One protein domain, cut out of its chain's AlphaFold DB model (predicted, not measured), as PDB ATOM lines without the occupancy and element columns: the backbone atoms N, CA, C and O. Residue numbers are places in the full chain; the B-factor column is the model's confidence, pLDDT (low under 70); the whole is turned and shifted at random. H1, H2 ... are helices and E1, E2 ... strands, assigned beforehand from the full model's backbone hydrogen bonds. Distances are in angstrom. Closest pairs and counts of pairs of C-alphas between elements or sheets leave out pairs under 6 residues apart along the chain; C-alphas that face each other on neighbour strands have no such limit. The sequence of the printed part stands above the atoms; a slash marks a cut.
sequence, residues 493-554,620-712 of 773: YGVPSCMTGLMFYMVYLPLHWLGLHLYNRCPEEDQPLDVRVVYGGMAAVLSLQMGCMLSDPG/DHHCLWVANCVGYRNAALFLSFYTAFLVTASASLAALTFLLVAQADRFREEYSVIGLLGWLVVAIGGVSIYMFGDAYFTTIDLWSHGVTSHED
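What this domain is: This is residues 493 to 554 and 620 to 712 of the 773 residues of the protein "S-acyltransferase" of Pyramimonas obovata (UniProt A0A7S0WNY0). Three long helices stand side by side, H3 between H2 and H5 and running opposite ways to both, while a fourth, H1, slants across one side of H3 and H5. One end of this elongated body holds the small hairpin E1 and E2 and the short H6; at the other end the short H4 makes the turn from H3 into H5. The printed part has 155 residues with six named helices and two named strands, in the order H1 H2 E1 E2 H3 H4 H5 H6, mostly helix, the two-strand sheet antiparallel. It is only just compact, close to loose, with a radius of gyration of the C-alphas of 17.7 A and spans of 56 by 29 by 28 A.

How they stand to each other: E1, residues 621 to 623, and E2, residues 628 to 630, form an antiparallel hairpin at 139 degrees, with N 630 and O 621 at 2.9 A and N 623 and O 628 at 3.0 A, within hydrogen-bond range. The closest C-alphas of E2 and H2, residues 531 to 550, are those of Asn 628 and Met 549, 5.6 A apart. H2 touches H3, residues 635 to 662, at a shallow tilt of 26 degrees, opposite ways, closest at the C-alphas of Leu 544 and Phe 641, 5.0 A. The hub is H5, residues 672 to 704; it touches H3 at a shallow tilt of 26 degrees, opposite ways, closest at the C-alphas of Leu 653 and Val 682, 6.4 A. H2 and H5 are apart. H1, residues 493 to 519, touches H3 with residues 511 to 519 alone, the same way at 38 degrees, only just a steep tilt; the C-alphas of Gly 515 and Leu 656, 5.8 A apart, are closest. With residues 507 to 514 alone H1 touches H5, opposite ways at a steep tilt of 53 degrees, closest at the C-alphas of Leu 511 and Val 681, 6.8 A. H1 and H2 are near each other. H4, residues 664 to 669, and H5 form a helical hairpin and only just touch, with 3 pairs of C-alphas within 8 A, closest at Phe 667 and Gly 675, 5.6 A. H6, residues 709 to 712, and H5 touch only at the corner, and only just, with 3 such pairs, closest at Leu 702 and Ser 709, 6.7 A. Each O i to N i+4 pair is within hydrogen-bond range in H2, H3, H4 and H5, and 21 of 23 are in H1; H6 is too short for such a pair.

Where its parts are: H5 is 47.5 A long, H3 40.1 A, H1 37.7 A and H2 28.2 A. H1 begins at C-alpha 493, (84.488, 74.698, 231.601), and H6 ends at C-alpha 712, (109.682, 75.586, 230.580).

The domain as a whole: The C-alphas of Gly 554 and Glu 669 are the two farthest apart, 57.2 A. Residues 555 to 619 are not printed, and C-alphas 554 and 620 are 11.2 A apart across this cut. The link from H1 to H2 is long. Mean pLDDT of the printed part is 76.7; 41 residues are under 70, among them 493 to 518 and 666 to 671.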
ATOM      1  N   TYR A 493      83.458  75.720 231.358       39.66
ATOM      2  CA  TYR A 493      84.488  74.698 231.601       39.66
ATOM      3  C   TYR A 493      84.061  73.272 231.228       39.66
ATOM      4  O   TYR A 493      84.915  72.411 231.037       39.66
ATOM      5  N   GLY A 494      82.760  73.014 231.080       37.12
ATOM      6  CA  GLY A 494      82.242  71.747 230.575       37.12
ATOM      7  C   GLY A 494      82.461  71.611 229.075       37.12
ATOM      8  O   GLY A 494      82.840  70.546 228.626       37.12
ATOM      9  N   VAL A 495      82.322  72.684 228.290       39.25
ATOM     10  CA  VAL A 495      82.361  72.575 226.823       39.25
ATOM     11  C   VAL A 495      83.731  72.115 226.305       39.25
ATOM     12  O   VAL A 495      83.741  71.111 225.613       39.25
ATOM     13  N   PRO A 496      84.898  72.687 226.668       41.41
ATOM     14  CA  PRO A 496      86.186  72.223 226.135       41.41
ATOM     15  C   PRO A 496      86.609  70.833 226.640       41.41
ATOM     16  O   PRO A 496      87.116  70.037 225.857       41.41
ATOM     17  N   SER A 497      86.366  70.497 227.913       39.47
ATOM     18  CA  SER A 497      86.680  69.171 228.477       39.47
ATOM     19  C   SER A 497      85.705  68.094 227.993       39.47
ATOM     20  O   SER A 497      86.131  66.988 227.678       39.47
ATOM     21  N   CYS A 498      84.419  68.426 227.831       42.12
ATOM     22  CA  CYS A 498      83.464  67.566 227.142       42.12
ATOM     23  C   CYS A 498      83.779  67.474 225.656       42.12
ATOM     24  O   CYS A 498      83.630  66.387 225.152       42.12
ATOM     25  N   MET A 499      84.248  68.517 224.961       42.78
ATOM     26  CA  MET A 499      84.627  68.456 223.537       42.78
ATOM     27  C   MET A 499      85.882  67.607 223.325       42.78
ATOM     28  O   MET A 499      85.939  66.846 222.373       42.78
ATOM     29  N   THR A 500      86.858  67.687 224.229       49.47
ATOM     30  CA  THR A 500      88.131  66.950 224.160       49.47
ATOM     31  C   THR A 500      87.950  65.490 224.597       49.47
ATOM     32  O   THR A 500      88.373  64.575 223.894       49.47
ATOM     33  N   GLY A 501      87.197  65.252 225.678       51.94
ATOM     34  CA  GLY A 501      86.663  63.934 226.024       51.94
ATOM     35  C   GLY A 501      85.750  63.384 224.926       51.94
ATOM     36  O   GLY A 501      85.870  62.217 224.583       51.94
ATOM     37  N   LEU A 502      84.926  64.221 224.283       48.44
ATOM     38  CA  LEU A 502      84.169  63.855 223.087       48.44
ATOM     39  C   LEU A 502      85.109  63.512 221.944       48.44
ATOM     40  O   LEU A 502      84.751  62.617 221.222       48.44
ATOM     41  N   MET A 503      86.267  64.145 221.737       50.62
ATOM     42  CA  MET A 503      87.183  63.738 220.660       50.62
ATOM     43  C   MET A 503      87.826  62.378 220.950       50.62
ATOM     44  O   MET A 503      87.912  61.548 220.052       50.62
ATOM     45  N   PHE A 504      88.190  62.096 222.206       57.41
ATOM     46  CA  PHE A 504      88.600  60.751 222.624       57.41
ATOM     47  C   PHE A 504      87.466  59.744 222.422       57.41
ATOM     48  O   PHE A 504      87.671  58.726 221.779       57.41
ATOM     49  N   TYR A 505      86.241  60.049 222.849       56.81
ATOM     50  CA  TYR A 505      85.086  59.171 222.657       56.81
ATOM     51  C   TYR A 505      84.603  59.101 221.191       56.81
ATOM     52  O   TYR A 505      84.159  58.050 220.764       56.81
ATOM     53  N   MET A 506      84.749  60.144 220.375       49.34
ATOM     54  CA  MET A 506      84.328  60.219 218.964       49.34
ATOM     55  C   MET A 506      85.364  59.626 218.006       49.34
ATOM     56  O   MET A 506      85.036  59.388 216.853       49.34
ATOM     57  N   VAL A 507      86.601  59.383 218.447       52.62
ATOM     58  CA  VAL A 507      87.626  58.695 217.644       52.62
ATOM     59  C   VAL A 507      87.866  57.281 218.178       52.62
ATOM     60  O   VAL A 507      87.887  56.334 217.398       52.62
ATOM     61  N   TYR A 508      87.951  57.103 219.500       61.12
ATOM     62  CA  TYR A 508      88.239  55.814 220.136       61.12
ATOM     63  C   TYR A 508      87.038  54.855 220.161       61.12
ATOM     64  O   TYR A 508      87.230  53.675 219.883       61.12
ATOM     65  N   LEU A 509      85.797  55.311 220.419       64.62
ATOM     66  CA  LEU A 509      84.633  54.409 220.295       64.62
ATOM     67  C   LEU A 509      84.414  53.958 218.849       64.62
ATOM     68  O   LEU A 509      84.149  52.776 218.677       64.62
ATOM     69  N   PRO A 510      84.546  54.808 217.810       61.75
ATOM     70  CA  PRO A 510      84.464  54.335 216.429       61.75
ATOM     71  C   PRO A 510      85.622  53.425 216.022       61.75
ATOM     72  O   PRO A 510      85.364  52.421 215.369       61.75
ATOM     73  N   LEU A 511      86.862  53.701 216.457       62.25
ATOM     74  CA  LEU A 511      88.010  52.783 216.334       62.25
ATOM     75  C   LEU A 511      87.691  51.403 216.918       62.25
ATOM     76  O   LEU A 511      87.955  50.379 216.295       62.25
ATOM     77  N   HIS A 512      87.110  51.385 218.116       65.88
ATOM     78  CA  HIS A 512      86.823  50.171 218.865       65.88
ATOM     79  C   HIS A 512      85.595  49.428 218.321       65.88
ATOM     80  O   HIS A 512      85.640  48.215 218.156       65.88
ATOM     81  N   TRP A 513      84.522  50.144 217.974       68.81
ATOM     82  CA  TRP A 513      83.321  49.591 217.341       68.81
ATOM     83  C   TRP A 513      83.637  49.012 215.964       68.81
ATOM     84  O   TRP A 513      83.250  47.881 215.683       68.81
ATOM     85  N   LEU A 514      84.380  49.748 215.131       66.25
ATOM     86  CA  LEU A 514      84.816  49.263 213.826       66.25
ATOM     87  C   LEU A 514      85.776  48.080 213.990       66.25
ATOM     88  O   LEU A 514      85.579  47.053 213.353       66.25
ATOM     89  N   GLY A 515      86.745  48.170 214.904       65.38
ATOM     90  CA  GLY A 515      87.654  47.070 215.230       65.38
ATOM     91  C   GLY A 515      86.921  45.794 215.650       65.38
ATOM     92  O   GLY A 515      87.187  44.740 215.088       65.38
ATOM     93  N   LEU A 516      85.942  45.884 216.557       67.50
ATOM     94  CA  LEU A 516      85.097  44.760 216.989       67.50
ATOM     95  C   LEU A 516      84.199  44.223 215.876       67.50
ATOM     96  O   LEU A 516      84.007  43.014 215.766       67.50
ATOM     97  N   HIS A 517      83.643  45.109 215.051       69.06
ATOM     98  CA  HIS A 517      82.818  44.718 213.913       69.06
ATOM     99  C   HIS A 517      83.617  43.890 212.903       69.06
ATOM    100  O   HIS A 517      83.115  42.890 212.392       69.06
ATOM    101  N   LEU A 518      84.866  44.285 212.645       66.69
ATOM    102  CA  LEU A 518      85.780  43.566 211.760       66.69
ATOM    103  C   LEU A 518      86.339  42.295 212.410       66.69
ATOM    104  O   LEU A 518      86.442  41.268 211.742       66.69
ATOM    105  N   TYR A 519      86.623  42.342 213.713       70.38
ATOM    106  CA  TYR A 519      87.090  41.209 214.516       70.38
ATOM    107  C   TYR A 519      86.065  40.069 214.550       70.38
ATOM    108  O   TYR A 519      86.402  38.937 214.226       70.38
ATOM    109  N   ASN A 520      84.792  40.374 214.830       71.06
ATOM    110  CA  ASN A 520      83.705  39.383 214.857       71.06
ATOM    111  C   ASN A 520      83.400  38.766 213.478       71.06
ATOM    112  O   ASN A 520      82.672  37.781 213.395       71.06
ATOM    113  N   ARG A 521      83.914  39.356 212.391       70.56
ATOM    114  CA  ARG A 521      83.794  38.844 211.014       70.56
ATOM    115  C   ARG A 521      85.068  38.146 210.524       70.56
ATOM    116  O   ARG A 521      85.079  37.614 209.411       70.56
ATOM    117  N   CYS A 522      86.127  38.160 211.331       67.50
ATOM    118  CA  CYS A 522      87.384  37.480 211.063       67.50
ATOM    119  C   CYS A 522      87.306  36.034 211.587       67.50
ATOM    120  O   CYS A 522      86.867  35.847 212.726       67.50
ATOM    121  N   PRO A 523      87.717  35.021 210.800       72.31
ATOM    122  CA  PRO A 523      87.878  33.654 211.299       72.31
ATOM    123  C   PRO A 523      88.775  33.630 212.547       72.31
ATOM    124  O   PRO A 523      89.727  34.405 212.616       72.31
ATOM    125  N   GLU A 524      88.487  32.761 213.526       68.62
ATOM    126  CA  GLU A 524      89.255  32.678 214.788       68.62
ATOM    127  C   GLU A 524      90.762  32.467 214.563       68.62
ATOM    128  O   GLU A 524      91.571  32.996 215.318       68.62
ATOM    129  N   GLU A 525      91.138  31.761 213.493       69.81
ATOM    130  CA  GLU A 525      92.531  31.477 213.116       69.81
ATOM    131  C   GLU A 525      93.314  32.731 212.670       69.81
ATOM    132  O   GLU A 525      94.537  32.761 212.791       69.81
ATOM    133  N   ASP A 526      92.617  33.784 212.226       68.00
ATOM    134  CA  ASP A 526      93.198  35.011 211.658       68.00
ATOM    135  C   ASP A 526      93.102  36.222 212.609       68.00
ATOM    136  O   ASP A 526      93.345  37.366 212.212       68.00
ATOM    137  N   GLN A 527      92.704  36.020 213.870       68.25
ATOM    138  CA  GLN A 527      92.543  37.110 214.838       68.25
ATOM    139  C   GLN A 527      93.912  37.564 215.398       68.25
ATOM    140  O   GLN A 527      94.580  36.795 216.087       68.25
ATOM    141  N   PRO A 528      94.344  38.825 215.173       65.75
ATOM    142  CA  PRO A 528      95.707  39.273 215.500       65.75
ATOM    143  C   PRO A 528      95.973  39.514 216.987       65.75
ATOM    144  O   PRO A 528      97.127  39.625 217.401       65.75
ATOM    145  N   LEU A 529      94.920  39.704 217.781       67.56
ATOM    146  CA  LEU A 529      95.027  40.094 219.179       67.56
ATOM    147  C   LEU A 529      93.775  39.637 219.922       67.56
ATOM    148  O   LEU A 529      92.672  39.991 219.507       67.56
ATOM    149  N   ASP A 530      93.939  38.899 221.023       71.56
ATOM    150  CA  ASP A 530      92.811  38.517 221.878       71.56
ATOM    151  C   ASP A 530      92.077  39.790 222.318       71.56
ATOM    152  O   ASP A 530      92.654  40.687 222.947       71.56
ATOM    153  N   VAL A 531      90.789  39.871 221.984       68.12
ATOM    154  CA  VAL A 531      89.932  41.009 222.318       68.12
ATOM    155  C   VAL A 531      89.968  41.330 223.821       68.12
ATOM    156  O   VAL A 531      89.868  42.493 224.217       68.12
ATOM    157  N   ARG A 532      90.208  40.324 224.676       69.50
ATOM    158  CA  ARG A 532      90.376  40.475 226.130       69.50
ATOM    159  C   ARG A 532      91.599  41.314 226.499       69.50
ATOM    160  O   ARG A 532      91.542  42.027 227.495       69.50
ATOM    161  N   VAL A 533      92.674  41.282 225.709       73.94
ATOM    162  CA  VAL A 533      93.876  42.114 225.914       73.94
ATOM    163  C   VAL A 533      93.563  43.581 225.624       73.94
ATOM    164  O   VAL A 533      93.964  44.455 226.391       73.94
ATOM    165  N   VAL A 534      92.782  43.859 224.576       72.44
ATOM    166  CA  VAL A 534      92.329  45.222 224.245       72.44
ATOM    167  C   VAL A 534      91.403  45.760 225.333       72.44
ATOM    168  O   VAL A 534      91.608  46.868 225.827       72.44
ATOM    169  N   TYR A 535      90.421  44.962 225.767       73.12
ATOM    170  CA  TYR A 535      89.527  45.334 226.866       73.12
ATOM    171  C   TYR A 535      90.260  45.484 228.201       73.12
ATOM    172  O   TYR A 535      89.958  46.402 228.959       73.12
ATOM    173  N   GLY A 536      91.246  44.630 228.480       79.31
ATOM    174  CA  GLY A 536      92.104  44.725 229.658       79.31
ATOM    175  C   GLY A 536      92.941  46.004 229.656       79.31
ATOM    176  O   GLY A 536      92.972  46.718 230.657       79.31
ATOM    177  N   GLY A 537      93.549  46.348 228.515       82.38
ATOM    178  CA  GLY A 537      94.270  47.610 228.329       82.38
ATOM    179  C   GLY A 537      93.361  48.826 228.499       82.38
ATOM    180  O   GLY A 537      93.699  49.763 229.217       82.38
ATOM    181  N   MET A 538      92.153  48.788 227.934       78.19
ATOM    182  CA  MET A 538      91.163  49.857 228.076       78.19
ATOM    183  C   MET A 538      90.677  50.012 229.520       78.19
ATOM    184  O   MET A 538      90.612  51.129 230.033       78.19
ATOM    185  N   ALA A 539      90.394  48.905 230.208       80.62
ATOM    186  CA  ALA A 539      90.051  48.915 231.624       80.62
ATOM    187  C   ALA A 539      91.199  49.485 232.467       80.62
ATOM    188  O   ALA A 539      90.944  50.280 233.373       80.62
ATOM    189  N   ALA A 540      92.455  49.159 232.145       85.50
ATOM    190  CA  ALA A 540      93.625  49.726 232.807       85.50
ATOM    191  C   ALA A 540      93.747  51.240 232.558       85.50
ATOM    192  O   ALA A 540      93.914  51.993 233.515       85.50
ATOM    193  N   VAL A 541      93.586  51.706 231.312       86.31
ATOM    194  CA  VAL A 541      93.605  53.140 230.962       86.31
ATOM    195  C   VAL A 541      92.514  53.899 231.709       86.31
ATOM    196  O   VAL A 541      92.811  54.909 232.341       86.31
ATOM    197  N   LEU A 542      91.275  53.401 231.696       83.69
ATOM    198  CA  LEU A 542      90.150  54.027 232.396       83.69
ATOM    199  C   LEU A 542      90.346  54.012 233.916       83.69
ATOM    200  O   LEU A 542      90.053  55.004 234.580       83.69
ATOM    201  N   SER A 543      90.887  52.925 234.470       84.94
ATOM    202  CA  SER A 543      91.176  52.821 235.905       84.94
ATOM    203  C   SER A 543      92.269  53.799 236.331       84.94
ATOM    204  O   SER A 543      92.124  54.478 237.344       84.94
ATOM    205  N   LEU A 544      93.340  53.929 235.544       89.62
ATOM    206  CA  LEU A 544      94.424  54.881 235.797       89.62
ATOM    207  C   LEU A 544      93.969  56.327 235.582       89.62
ATOM    208  O   LEU A 544      94.339  57.202 236.363       89.62
ATOM    209  N   GLN A 545      93.126  56.581 234.576       87.19
ATOM    210  CA  GLN A 545      92.505  57.884 234.339       87.19
ATOM    211  C   GLN A 545      91.620  58.286 235.521       87.19
ATOM    212  O   GLN A 545      91.762  59.391 236.044       87.19
ATOM    213  N   MET A 546      90.756  57.379 235.984       83.62
ATOM    214  CA  MET A 546      89.935  57.572 237.178       83.62
ATOM    215  C   MET A 546      90.814  57.777 238.416       83.62
ATOM    216  O   MET A 546      90.567  58.674 239.218       83.62
ATOM    217  N   GLY A 547      91.902  57.015 238.537       81.69
ATOM    218  CA  GLY A 547      92.920  57.222 239.560       81.69
ATOM    219  C   GLY A 547      93.481  58.646 239.528       81.69
ATOM    220  O   GLY A 547      93.523  59.309 240.559       81.69
ATOM    221  N   CYS A 548      93.843  59.163 238.350       84.88
ATOM    222  CA  CYS A 548      94.314  60.541 238.187       84.88
ATOM    223  C   CYS A 548      93.235  61.570 238.551       84.88
ATOM    224  O   CYS A 548      93.538  62.544 239.241       84.88
ATOM    225  N   MET A 549      91.983  61.345 238.139       86.69
ATOM    226  CA  MET A 549      90.835  62.208 238.454       86.69
ATOM    227  C   MET A 549      90.602  62.321 239.963       86.69
ATOM    228  O   MET A 549      90.361  63.413 240.471       86.69
ATOM    229  N   LEU A 550      90.693  61.198 240.676       85.06
ATOM    230  CA  LEU A 550      90.397  61.113 242.107       85.06
ATOM    231  C   LEU A 550      91.618  61.381 242.997       85.06
ATOM    232  O   LEU A 550      91.466  61.630 244.194       85.06
ATOM    233  N   SER A 551      92.826  61.330 242.437       87.06
ATOM    234  CA  SER A 551      94.062  61.564 243.182       87.06
ATOM    235  C   SER A 551      94.197  63.010 243.658       87.06
ATOM    236  O   SER A 551      93.842  63.963 242.960       87.06
ATOM    237  N   ASP A 552      94.781  63.181 244.844       89.19
ATOM    238  CA  ASP A 552      95.271  64.480 245.292       89.19
ATOM    239  C   ASP A 552      96.584  64.797 244.550       89.19
ATOM    240  O   ASP A 552      97.574  64.099 244.775       89.19
ATOM    241  N   PRO A 553      96.645  65.839 243.702       87.19
ATOM    242  CA  PRO A 553      97.875  66.258 243.033       87.19
ATOM    243  C   PRO A 553      98.892  66.915 243.972       87.19
ATOM    244  O   PRO A 553     100.021  67.184 243.563       87.19
ATOM    245  N   GLY A 554      98.515  67.180 245.224       85.94
ATOM    246  CA  GLY A 554      99.294  67.960 246.182       85.94
ATOM    247  C   GLY A 554      98.634  69.297 246.487       85.94
ATOM    248  O   GLY A 554      99.304  70.331 246.466       85.94
ATOM    249  N   ASP A 620     102.588  70.993 237.424       86.81
ATOM    250  CA  ASP A 620     102.998  70.880 236.028       86.81
ATOM    251  C   ASP A 620     101.987  71.563 235.104       86.81
ATOM    252  O   ASP A 620     102.299  72.558 234.460       86.81
ATOM    253  N   HIS A 621     100.734  71.113 235.101       88.06
ATOM    254  CA  HIS A 621      99.652  71.757 234.359       88.06
ATOM    255  C   HIS A 621      98.279  71.345 234.906       88.06
ATOM    256  O   HIS A 621      98.154  70.474 235.766       88.06
ATOM    257  N   HIS A 622      97.225  72.004 234.426       85.81
ATOM    258  CA  HIS A 622      95.865  71.501 234.590       85.81
ATOM    259  C   HIS A 622      95.508  70.686 233.356       85.81
ATOM    260  O   HIS A 622      95.493  71.228 232.250       85.81
ATOM    261  N   CYS A 623      95.254  69.397 233.542       85.56
ATOM    262  CA  CYS A 623      95.013  68.489 232.439       85.56
ATOM    263  C   CYS A 623      93.510  68.331 232.213       85.56
ATOM    264  O   CYS A 623      92.781  67.845 233.078       85.56
ATOM    265  N   LEU A 624      93.052  68.724 231.022       80.44
ATOM    266  CA  LEU A 624      91.644  68.627 230.629       80.44
ATOM    267  C   LEU A 624      91.172  67.163 230.526       80.44
ATOM    268  O   LEU A 624      89.996  66.891 230.743       80.44
ATOM    269  N   TRP A 625      92.086  66.223 230.255       75.44
ATOM    270  CA  TRP A 625      91.792  64.796 230.054       75.44
ATOM    271  C   TRP A 625      91.501  64.028 231.342       75.44
ATOM    272  O   TRP A 625      90.709  63.089 231.345       75.44
ATOM    273  N   VAL A 626      92.140  64.424 232.443       83.06
ATOM    274  CA  VAL A 626      91.898  63.844 233.774       83.06
ATOM    275  C   VAL A 626      91.084  64.788 234.657       83.06
ATOM    276  O   VAL A 626      90.937  64.526 235.843       83.06
ATOM    277  N   ALA A 627      90.592  65.902 234.093       83.81
ATOM    278  CA  ALA A 627      89.821  66.940 234.782       83.81
ATOM    279  C   ALA A 627      90.418  67.367 236.141       83.81
ATOM    280  O   ALA A 627      89.703  67.766 237.059       83.81
ATOM    281  N   ASN A 628      91.741  67.276 236.274       84.56
ATOM    282  CA  ASN A 628      92.457  67.458 237.526       84.56
ATOM    283  C   ASN A 628      93.822  68.092 237.249       84.56
ATOM    284  O   ASN A 628      94.348  68.085 236.130       84.56
ATOM    285  N   CYS A 629      94.393  68.697 238.279       88.94
ATOM    286  CA  CYS A 629      95.753  69.196 238.220       88.94
ATOM    287  C   CYS A 629      96.748  68.013 238.199       88.94
ATOM    288  O   CYS A 629      96.510  66.994 238.844       88.94
ATOM    289  N   VAL A 630      97.856  68.147 237.465       93.00
ATOM    290  CA  VAL A 630      99.014  67.239 237.550       93.00
ATOM    291  C   VAL A 630     100.082  67.942 238.383       93.00
ATOM    292  O   VAL A 630     100.473  69.075 238.081       93.00
ATOM    293  N   GLY A 631     100.499  67.308 239.472       90.50
ATOM    294  CA  GLY A 631     101.435  67.871 240.441       90.50
ATOM    295  C   GLY A 631     102.238  66.793 241.155       90.50
ATOM    296  O   GLY A 631     102.199  65.621 240.784       90.50
ATOM    297  N   TYR A 632     102.960  67.188 242.201       89.06
ATOM    298  CA  TYR A 632     103.932  66.328 242.880       89.06
ATOM    299  C   TYR A 632     103.388  64.948 243.286       89.06
ATOM    300  O   TYR A 632     104.066  63.939 243.108       89.06
ATOM    301  N   ARG A 633     102.163  64.885 243.831       88.25
ATOM    302  CA  ARG A 633     101.623  63.654 244.440       88.25
ATOM    303  C   ARG A 633     100.966  62.693 243.449       88.25
ATOM    304  O   ARG A 633     100.766  61.534 243.800       88.25
ATOM    305  N   ASN A 634     100.637  63.143 242.236       92.56
ATOM    306  CA  ASN A 634     100.002  62.303 241.216       92.56
ATOM    307  C   ASN A 634     100.772  62.235 239.889       92.56
ATOM    308  O   ASN A 634     100.311  61.570 238.968       92.56
ATOM    309  N   ALA A 635     101.955  62.848 239.805       90.94
ATOM    310  CA  ALA A 635     102.823  62.819 238.629       90.94
ATOM    311  C   ALA A 635     103.110  61.390 238.131       90.94
ATOM    312  O   ALA A 635     102.938  61.106 236.949       90.94
ATOM    313  N   ALA A 636     103.468  60.469 239.032       92.00
ATOM    314  CA  ALA A 636     103.722  59.070 238.678       92.00
ATOM    315  C   ALA A 636     102.462  58.360 238.157       92.00
ATOM    316  O   ALA A 636     102.524  57.622 237.179       92.00
ATOM    317  N   LEU A 637     101.306  58.617 238.775       91.69
ATOM    318  CA  LEU A 637     100.030  58.037 238.354       91.69
ATOM    319  C   LEU A 637      99.597  58.569 236.980       91.69
ATOM    320  O   LEU A 637      99.127  57.800 236.145       91.69
ATOM    321  N   PHE A 638      99.817  59.863 236.730       92.69
ATOM    322  CA  PHE A 638      99.597  60.492 235.432       92.69
ATOM    323  C   PHE A 638     100.514  59.908 234.356       92.69
ATOM    324  O   PHE A 638     100.040  59.619 233.260       92.69
ATOM    325  N   LEU A 639     101.792  59.677 234.673       92.88
ATOM    326  CA  LEU A 639     102.723  59.048 233.742       92.88
ATOM    327  C   LEU A 639     102.282  57.619 233.415       92.88
ATOM    328  O   LEU A 639     102.183  57.290 232.241       92.88
ATOM    329  N   SER A 640     101.894  56.820 234.415       93.44
ATOM    330  CA  SER A 640     101.346  55.472 234.208       93.44
ATOM    331  C   SER A 640     100.086  55.471 233.339       93.44
ATOM    332  O   SER A 640      99.959  54.634 232.447       93.44
ATOM    333  N   PHE A 641      99.162  56.414 233.560       91.31
ATOM    334  CA  PHE A 641      97.991  56.613 232.699       91.31
ATOM    335  C   PHE A 641      98.406  56.911 231.251       91.31
ATOM    336  O   PHE A 641      97.900  56.279 230.325       91.31
ATOM    337  N   TYR A 642      99.343  57.841 231.055       90.31
ATOM    338  CA  TYR A 642      99.812  58.245 229.732       90.31
ATOM    339  C   TYR A 642     100.514  57.080 229.014       90.31
ATOM    340  O   TYR A 642     100.205  56.791 227.857       90.31
ATOM    341  N   THR A 643     101.390  56.348 229.708       92.56
ATOM    342  CA  THR A 643     102.046  55.148 229.175       92.56
ATOM    343  C   THR A 643     101.011  54.099 228.772       92.56
ATOM    344  O   THR A 643     101.052  53.601 227.648       92.56
ATOM    345  N   ALA A 644     100.044  53.794 229.644       89.94
ATOM    346  CA  ALA A 644      98.985  52.830 229.354       89.94
ATOM    347  C   ALA A 644      98.129  53.260 228.154       89.94
ATOM    348  O   ALA A 644      97.770  52.420 227.327       89.94
ATOM    349  N   PHE A 645      97.835  54.558 228.027       88.25
ATOM    350  CA  PHE A 645      97.117  55.110 226.885       88.25
ATOM    351  C   PHE A 645      97.905  54.923 225.586       88.25
ATOM    352  O   PHE A 645      97.359  54.361 224.640       88.25
ATOM    353  N   LEU A 646      99.183  55.317 225.540       88.44
ATOM    354  CA  LEU A 646     100.011  55.186 224.336       88.44
ATOM    355  C   LEU A 646     100.195  53.726 223.918       88.44
ATOM    356  O   LEU A 646     100.071  53.417 222.733       88.44
ATOM    357  N   VAL A 647     100.433  52.823 224.872       90.38
ATOM    358  CA  VAL A 647     100.584  51.386 224.598       90.38
ATOM    359  C   VAL A 647      99.278  50.804 224.062       90.38
ATOM    360  O   VAL A 647      99.275  50.166 223.011       90.38
ATOM    361  N   THR A 648      98.154  51.073 224.731       84.31
ATOM    362  CA  THR A 648      96.845  50.533 224.330       84.31
ATOM    363  C   THR A 648      96.382  51.120 222.994       84.31
ATOM    364  O   THR A 648      95.867  50.386 222.149       84.31
ATOM    365  N   ALA A 649      96.589  52.419 222.758       83.44
ATOM    366  CA  ALA A 649      96.271  53.076 221.492       83.44
ATOM    367  C   ALA A 649      97.134  52.537 220.342       83.44
ATOM    368  O   ALA A 649      96.597  52.233 219.279       83.44
ATOM    369  N   SER A 650      98.437  52.343 220.568       87.94
ATOM    370  CA  SER A 650      99.353  51.783 219.563       87.94
ATOM    371  C   SER A 650      99.000  50.337 219.224       87.94
ATOM    372  O   SER A 650      98.913  49.993 218.048       87.94
ATOM    373  N   ALA A 651      98.716  49.508 220.233       84.19
ATOM    374  CA  ALA A 651      98.276  48.129 220.032       84.19
ATOM    375  C   ALA A 651      96.936  48.058 219.276       84.19
ATOM    376  O   ALA A 651      96.789  47.257 218.356       84.19
ATOM    377  N   SER A 652      95.982  48.936 219.608       81.06
ATOM    378  CA  SER A 652      94.677  49.001 218.933       81.06
ATOM    379  C   SER A 652      94.804  49.451 217.473       81.06
ATOM    380  O   SER A 652      94.152  48.890 216.595       81.06
ATOM    381  N   LEU A 653      95.667  50.437 217.194       83.88
ATOM    382  CA  LEU A 653      95.940  50.910 215.836       83.88
ATOM    383  C   LEU A 653      96.635  49.832 214.993       83.88
ATOM    384  O   LEU A 653      96.279  49.640 213.829       83.88
ATOM    385  N   ALA A 654      97.590  49.106 215.583       86.31
ATOM    386  CA  ALA A 654      98.270  47.988 214.935       86.31
ATOM    387  C   ALA A 654      97.296  46.844 214.613       86.31
ATOM    388  O   ALA A 654      97.287  46.355 213.484       86.31
ATOM    389  N   ALA A 655      96.424  46.477 215.559       81.31
ATOM    390  CA  ALA A 655      95.396  45.460 215.352       81.31
ATOM    391  C   ALA A 655      94.398  45.862 214.252       81.31
ATOM    392  O   ALA A 655      94.095  45.053 213.378       81.31
ATOM    393  N   LEU A 656      93.931  47.118 214.236       81.94
ATOM    394  CA  LEU A 656      93.051  47.611 213.171       81.94
ATOM    395  C   LEU A 656      93.749  47.607 211.807       81.94
ATOM    396  O   LEU A 656      93.156  47.186 210.819       81.94
ATOM    397  N   THR A 657      95.007  48.050 211.750       86.44
ATOM    398  CA  THR A 657      95.794  48.035 210.508       86.44
ATOM    399  C   THR A 657      95.943  46.608 209.985       86.44
ATOM    400  O   THR A 657      95.723  46.372 208.801       86.44
ATOM    401  N   PHE A 658      96.239  45.645 210.864       85.06
ATOM    402  CA  PHE A 658      96.293  44.233 210.497       85.06
ATOM    403  C   PHE A 658      94.953  43.736 209.947       85.06
ATOM    404  O   PHE A 658      94.939  43.143 208.876       85.06
ATOM    405  N   LEU A 659      93.829  44.016 210.617       79.88
ATOM    406  CA  LEU A 659      92.500  43.590 210.156       79.88
ATOM    407  C   LEU A 659      92.135  44.195 208.791       79.88
ATOM    408  O   LEU A 659      91.594  43.497 207.935       79.88
ATOM    409  N   LEU A 660      92.460  45.471 208.562       82.75
ATOM    410  CA  LEU A 660      92.230  46.142 207.276       82.75
ATOM    411  C   LEU A 660      93.068  45.539 206.146       82.75
ATOM    412  O   LEU A 660      92.588  45.447 205.018       82.75
ATOM    413  N   VAL A 661      94.300  45.117 206.446       85.00
ATOM    414  CA  VAL A 661      95.185  44.443 205.489       85.00
ATOM    415  C   VAL A 661      94.735  43.001 205.244       85.00
ATOM    416  O   VAL A 661      94.607  42.601 204.091       85.00
ATOM    417  N   ALA A 662      94.435  42.240 206.297       80.75
ATOM    418  CA  ALA A 662      94.019  40.839 206.215       80.75
ATOM    419  C   ALA A 662      92.679  40.661 205.481       80.75
ATOM    420  O   ALA A 662      92.460  39.653 204.817       80.75
ATOM    421  N   GLN A 663      91.784  41.650 205.562       76.31
ATOM    422  CA  GLN A 663      90.479  41.630 204.892       76.31
ATOM    423  C   GLN A 663      90.430  42.526 203.640       76.31
ATOM    424  O   GLN A 663      89.343  42.793 203.125       76.31
ATOM    425  N   ALA A 664      91.579  42.992 203.132       80.06
ATOM    426  CA  ALA A 664      91.655  43.957 202.032       80.06
ATOM    427  C   ALA A 664      90.892  43.510 200.772       80.06
ATOM    428  O   ALA A 664      90.209  44.328 200.152       80.06
ATOM    429  N   ASP A 665      90.944  42.217 200.436       76.00
ATOM    430  CA  ASP A 665      90.231  41.657 199.282       76.00
ATOM    431  C   ASP A 665      88.706  41.681 199.487       76.00
ATOM    432  O   ASP A 665      87.967  42.112 198.603       76.00
ATOM    433  N   ARG A 666      88.221  41.361 200.696       69.69
ATOM    434  CA  ARG A 666      86.787  41.440 201.043       69.69
ATOM    435  C   ARG A 666      86.263  42.880 201.056       69.69
ATOM    436  O   ARG A 666      85.129  43.135 200.648       69.69
ATOM    437  N   PHE A 667      87.076  43.848 201.492       68.69
ATOM    438  CA  PHE A 667      86.711  45.271 201.430       68.69
ATOM    439  C   PHE A 667      86.637  45.806 200.002       68.69
ATOM    440  O   PHE A 667      85.887  46.751 199.751       68.69
ATOM    441  N   ARG A 668      87.406  45.223 199.074       67.25
ATOM    442  CA  ARG A 668      87.418  45.623 197.667       67.25
ATOM    443  C   ARG A 668      86.128  45.217 196.941       67.25
ATOM    444  O   ARG A 668      85.729  45.931 196.026       67.25
ATOM    445  N   GLU A 669      85.467  44.144 197.380       67.38
ATOM    446  CA  GLU A 669      84.278  43.588 196.714       67.38
ATOM    447  C   GLU A 669      82.931  43.973 197.365       67.38
ATOM    448  O   GLU A 669      81.997  44.297 196.637       67.38
ATOM    449  N   GLU A 670      82.811  44.020 198.705       61.34
ATOM    450  CA  GLU A 670      81.504  44.227 199.379       61.34
ATOM    451  C   GLU A 670      81.413  45.461 200.305       61.34
ATOM    452  O   GLU A 670      80.313  45.936 200.592       61.34
ATOM    453  N   TYR A 671      82.534  46.020 200.784       63.47
ATOM    454  CA  TYR A 671      82.535  46.985 201.904       63.47
ATOM    455  C   TYR A 671      83.493  48.178 201.715       63.47
ATOM    456  O   TYR A 671      84.136  48.631 202.667       63.47
ATOM    457  N   SER A 672      83.577  48.726 200.499       71.50
ATOM    458  CA  SER A 672      84.567  49.756 200.129       71.50
ATOM    459  C   SER A 672      84.535  51.007 201.020       71.50
ATOM    460  O   SER A 672      85.584  51.515 201.416       71.50
ATOM    461  N   VAL A 673      83.345  51.471 201.418       79.56
ATOM    462  CA  VAL A 673      83.183  52.631 202.314       79.56
ATOM    463  C   VAL A 673      83.718  52.338 203.717       79.56
ATOM    464  O   VAL A 673      84.381  53.185 204.312       79.56
ATOM    465  N   ILE A 674      83.477  51.135 204.245       77.31
ATOM    466  CA  ILE A 674      83.928  50.734 205.586       77.31
ATOM    467  C   ILE A 674      85.457  50.618 205.616       77.31
ATOM    468  O   ILE A 674      86.086  51.108 206.553       77.31
ATOM    469  N   GLY A 675      86.061  50.050 204.567       79.19
ATOM    470  CA  GLY A 675      87.517  49.993 204.419       79.19
ATOM    471  C   GLY A 675      88.157  51.385 204.328       79.19
ATOM    472  O   GLY A 675      89.146  51.652 205.009       79.19
ATOM    473  N   LEU A 676      87.568  52.306 203.553       82.81
ATOM    474  CA  LEU A 676      88.035  53.698 203.451       82.81
ATOM    475  C   LEU A 676      87.939  54.448 204.787       82.81
ATOM    476  O   LEU A 676      88.880  55.146 205.169       82.81
ATOM    477  N   LEU A 677      86.834  54.279 205.521       82.12
ATOM    478  CA  LEU A 677      86.682  54.831 206.869       82.12
ATOM    479  C   LEU A 677      87.712  54.234 207.837       82.12
ATOM    480  O   LEU A 677      88.289  54.971 208.634       82.12
ATOM    481  N   GLY A 678      88.002  52.936 207.728       81.50
ATOM    482  CA  GLY A 678      89.056  52.272 208.493       81.50
ATOM    483  C   GLY A 678      90.440  52.877 208.253       81.50
ATOM    484  O   GLY A 678      91.134  53.215 209.209       81.50
ATOM    485  N   TRP A 679      90.829  53.097 206.995       85.88
ATOM    486  CA  TRP A 679      92.111  53.731 206.663       85.88
ATOM    487  C   TRP A 679      92.192  55.198 207.096       85.88
ATOM    488  O   TRP A 679      93.236  55.634 207.584       85.88
ATOM    489  N   LEU A 680      91.095  55.956 206.985       83.81
ATOM    490  CA  LEU A 680      91.016  57.322 207.515       83.81
ATOM    491  C   LEU A 680      91.249  57.338 209.031       83.81
ATOM    492  O   LEU A 680      91.998  58.164 209.551       83.81
ATOM    493  N   VAL A 681      90.632  56.390 209.729       79.81
ATOM    494  CA  VAL A 681      90.795  56.200 211.166       79.81
ATOM    495  C   VAL A 681      92.240  55.820 211.521       79.81
ATOM    496  O   VAL A 681      92.778  56.364 212.485       79.81
ATOM    497  N   VAL A 682      92.908  54.977 210.722       84.44
ATOM    498  CA  VAL A 682      94.337  54.664 210.907       84.44
ATOM    499  C   VAL A 682      95.211  55.910 210.741       84.44
ATOM    500  O   VAL A 682      96.085  56.164 211.571       84.44
ATOM    501  N   ALA A 683      94.955  56.726 209.717       83.25
ATOM    502  CA  ALA A 683      95.711  57.953 209.470       83.25
ATOM    503  C   ALA A 683      95.558  58.970 210.617       83.25
ATOM    504  O   ALA A 683      96.554  59.480 211.135       83.25
ATOM    505  N   ILE A 684      94.322  59.227 211.061       79.75
ATOM    506  CA  ILE A 684      94.036  60.133 212.186       79.75
ATOM    507  C   ILE A 684      94.630  59.579 213.487       79.75
ATOM    508  O   ILE A 684      95.231  60.325 214.266       79.75
ATOM    509  N   GLY A 685      94.493  58.269 213.714       79.00
ATOM    510  CA  GLY A 685      95.058  57.574 214.867       79.00
ATOM    511  C   GLY A 685      96.580  57.691 214.920       79.00
ATOM    512  O   GLY A 685      97.121  58.051 215.961       79.00
ATOM    513  N   GLY A 686      97.270  57.485 213.795       82.56
ATOM    514  CA  GLY A 686      98.726  57.601 213.699       82.56
ATOM    515  C   GLY A 686      99.240  59.011 213.999       82.56
ATOM    516  O   GLY A 686     100.149  59.173 214.812       82.56
ATOM    517  N   VAL A 687      98.615  60.044 213.416       80.00
ATOM    518  CA  VAL A 687      98.958  61.451 213.713       80.00
ATOM    519  C   VAL A 687      98.723  61.771 215.189       80.00
ATOM    520  O   VAL A 687      99.555  62.420 215.823       80.00
ATOM    521  N   SER A 688      97.623  61.277 215.758       77.50
ATOM    522  CA  SER A 688      97.307  61.479 217.173       77.50
ATOM    523  C   SER A 688      98.362  60.829 218.072       77.50
ATOM    524  O   SER A 688      98.909  61.501 218.942       77.50
ATOM    525  N   ILE A 689      98.706  59.556 217.837       83.12
ATOM    526  CA  ILE A 689      99.739  58.844 218.607       83.12
ATOM    527  C   ILE A 689     101.079  59.573 218.526       83.12
ATOM    528  O   ILE A 689     101.741  59.705 219.550       83.12
ATOM    529  N   TYR A 690     101.460  60.096 217.359       83.25
ATOM    530  CA  TYR A 690     102.676  60.895 217.220       83.25
ATOM    531  C   TYR A 690     102.640  62.161 218.092       83.25
ATOM    532  O   TYR A 690     103.563  62.388 218.869       83.25
ATOM    533  N   MET A 691     101.561  62.952 218.028       78.69
ATOM    534  CA  MET A 691     101.430  64.185 218.821       78.69
ATOM    535  C   MET A 691     101.435  63.922 220.333       78.69
ATOM    536  O   MET A 691     102.086  64.641 221.090       78.69
ATOM    537  N   PHE A 692     100.713  62.894 220.786       79.81
ATOM    538  CA  PHE A 692     100.705  62.498 222.195       79.81
ATOM    539  C   PHE A 692     102.044  61.869 222.613       79.81
ATOM    540  O   PHE A 692     102.511  62.096 223.725       79.81
ATOM    541  N   GLY A 693     102.702  61.126 221.724       81.25
ATOM    542  CA  GLY A 693     104.036  60.577 221.950       81.25
ATOM    543  C   GLY A 693     105.079  61.674 222.159       81.25
ATOM    544  O   GLY A 693     105.809  61.636 223.143       81.25
ATOM    545  N   ASP A 694     105.102  62.688 221.296       80.69
ATOM    546  CA  ASP A 694     106.002  63.841 221.418       80.69
ATOM    547  C   ASP A 694     105.802  64.591 222.747       80.69
ATOM    548  O   ASP A 694     106.757  64.844 223.490       80.69
ATOM    549  N   ALA A 695     104.544  64.855 223.113       79.38
ATOM    550  CA  ALA A 695     104.210  65.465 224.396       79.38
ATOM    551  C   ALA A 695     104.623  64.584 225.591       79.38
ATOM    552  O   ALA A 695     105.082  65.110 226.607       79.38
ATOM    553  N   TYR A 696     104.499  63.259 225.485       85.06
ATOM    554  CA  TYR A 696     104.930  62.311 226.515       85.06
ATOM    555  C   TYR A 696     106.453  62.306 226.691       85.06
ATOM    556  O   TYR A 696     106.938  62.470 227.811       85.06
ATOM    557  N   PHE A 697     107.218  62.192 225.601       84.38
ATOM    558  CA  PHE A 697     108.681  62.191 225.662       84.38
ATOM    559  C   PHE A 697     109.242  63.532 226.132       84.38
ATOM    560  O   PHE A 697     110.138  63.550 226.971       84.38
ATOM    561  N   THR A 698     108.661  64.646 225.683       80.88
ATOM    562  CA  THR A 698     109.005  65.982 226.191       80.88
ATOM    563  C   THR A 698     108.729  66.087 227.692       80.88
ATOM    564  O   THR A 698     109.535  66.642 228.433       80.88
ATOM    565  N   THR A 699     107.611  65.528 228.168       80.25
ATOM    566  CA  THR A 699     107.277  65.511 229.604       80.25
ATOM    567  C   THR A 699     108.318  64.726 230.404       80.25
ATOM    568  O   THR A 699     108.779  65.203 231.438       80.25
ATOM    569  N   ILE A 700     108.731  63.551 229.912       85.81
ATOM    570  CA  ILE A 700     109.785  62.737 230.538       85.81
ATOM    571  C   ILE A 700     111.116  63.490 230.571       85.81
ATOM    572  O   ILE A 700     111.776  63.498 231.607       85.81
ATOM    573  N   ASP A 701     111.505  64.122 229.464       83.25
ATOM    574  CA  ASP A 701     112.753  64.880 229.366       83.25
ATOM    575  C   ASP A 701     112.779  66.064 230.342       83.25
ATOM    576  O   ASP A 701     113.725  66.232 231.107       83.25
ATOM    577  N   LEU A 702     111.701  66.843 230.406       79.81
ATOM    578  CA  LEU A 702     111.604  67.954 231.350       79.81
ATOM    579  C   LEU A 702     111.668  67.468 232.803       79.81
ATOM    580  O   LEU A 702     112.418  68.020 233.616       79.81
ATOM    581  N   TRP A 703     110.927  66.407 233.130       84.75
ATOM    582  CA  TRP A 703     110.886  65.867 234.486       84.75
ATOM    583  C   TRP A 703     112.210  65.219 234.902       84.75
ATOM    584  O   TRP A 703     112.575  65.325 236.075       84.75
ATOM    585  N   SER A 704     112.961  64.615 233.972       84.06
ATOM    586  CA  SER A 704     114.291  64.054 234.250       84.06
ATOM    587  C   SER A 704     115.308  65.137 234.637       84.06
ATOM    588  O   SER A 704     116.169  64.898 235.481       84.06
ATOM    589  N   HIS A 705     115.132  66.359 234.127       83.19
ATOM    590  CA  HIS A 705     115.910  67.544 234.501       83.19
ATOM    591  C   HIS A 705     115.316  68.316 235.695       83.19
ATOM    592  O   HIS A 705     115.779  69.408 236.030       83.19
ATOM    593  N   GLY A 706     114.275  67.782 236.341       81.19
ATOM    594  CA  GLY A 706     113.611  68.409 237.484       81.19
ATOM    595  C   GLY A 706     112.775  69.647 237.140       81.19
ATOM    596  O   GLY A 706     112.362  70.359 238.056       81.19
ATOM    597  N   VAL A 707     112.499  69.898 235.857       80.06
ATOM    598  CA  VAL A 707     111.754  71.062 235.359       80.06
ATOM    599  C   VAL A 707     110.317  70.662 235.023       80.06
ATOM    600  O   VAL A 707     110.066  69.635 234.404       80.06
ATOM    601  N   THR A 708     109.346  71.490 235.402       82.06
ATOM    602  CA  THR A 708     107.946  71.293 234.991       82.06
ATOM    603  C   THR A 708     107.660  71.917 233.620       82.06
ATOM    604  O   THR A 708     108.232  72.945 233.245       82.06
ATOM    605  N   SER A 709     106.690  71.372 232.886       75.94
ATOM    606  CA  SER A 709     106.187  71.910 231.612       75.94
ATOM    607  C   SER A 709     105.746  73.371 231.738       75.94
ATOM    608  O   SER A 709     105.961  74.194 230.844       75.94
ATOM    609  N   HIS A 710     105.161  73.738 232.882       77.50
ATOM    610  CA  HIS A 710     104.795  75.120 233.176       77.50
ATOM    611  C   HIS A 710     106.010  76.044 233.330       77.50
ATOM    612  O   HIS A 710     105.966  77.195 232.876       77.50
ATOM    613  N   GLU A 711     107.086  75.574 233.958       74.31
ATOM    614  CA  GLU A 711     108.324  76.340 234.099       74.31
ATOM    615  C   GLU A 711     109.016  76.535 232.754       74.31
ATOM    616  O   GLU A 711     109.374  77.671 232.431       74.31
ATOM    617  N   ASP A 712     109.125  75.489 231.933       74.81
ATOM    618  CA  ASP A 712     109.682  75.586 230.580       74.81
ATOM    619  C   ASP A 712     108.877  76.563 229.701       74.81
ATOM    620  O   ASP A 712     109.422  77.521 229.138       74.81
TER     621      ASP A 712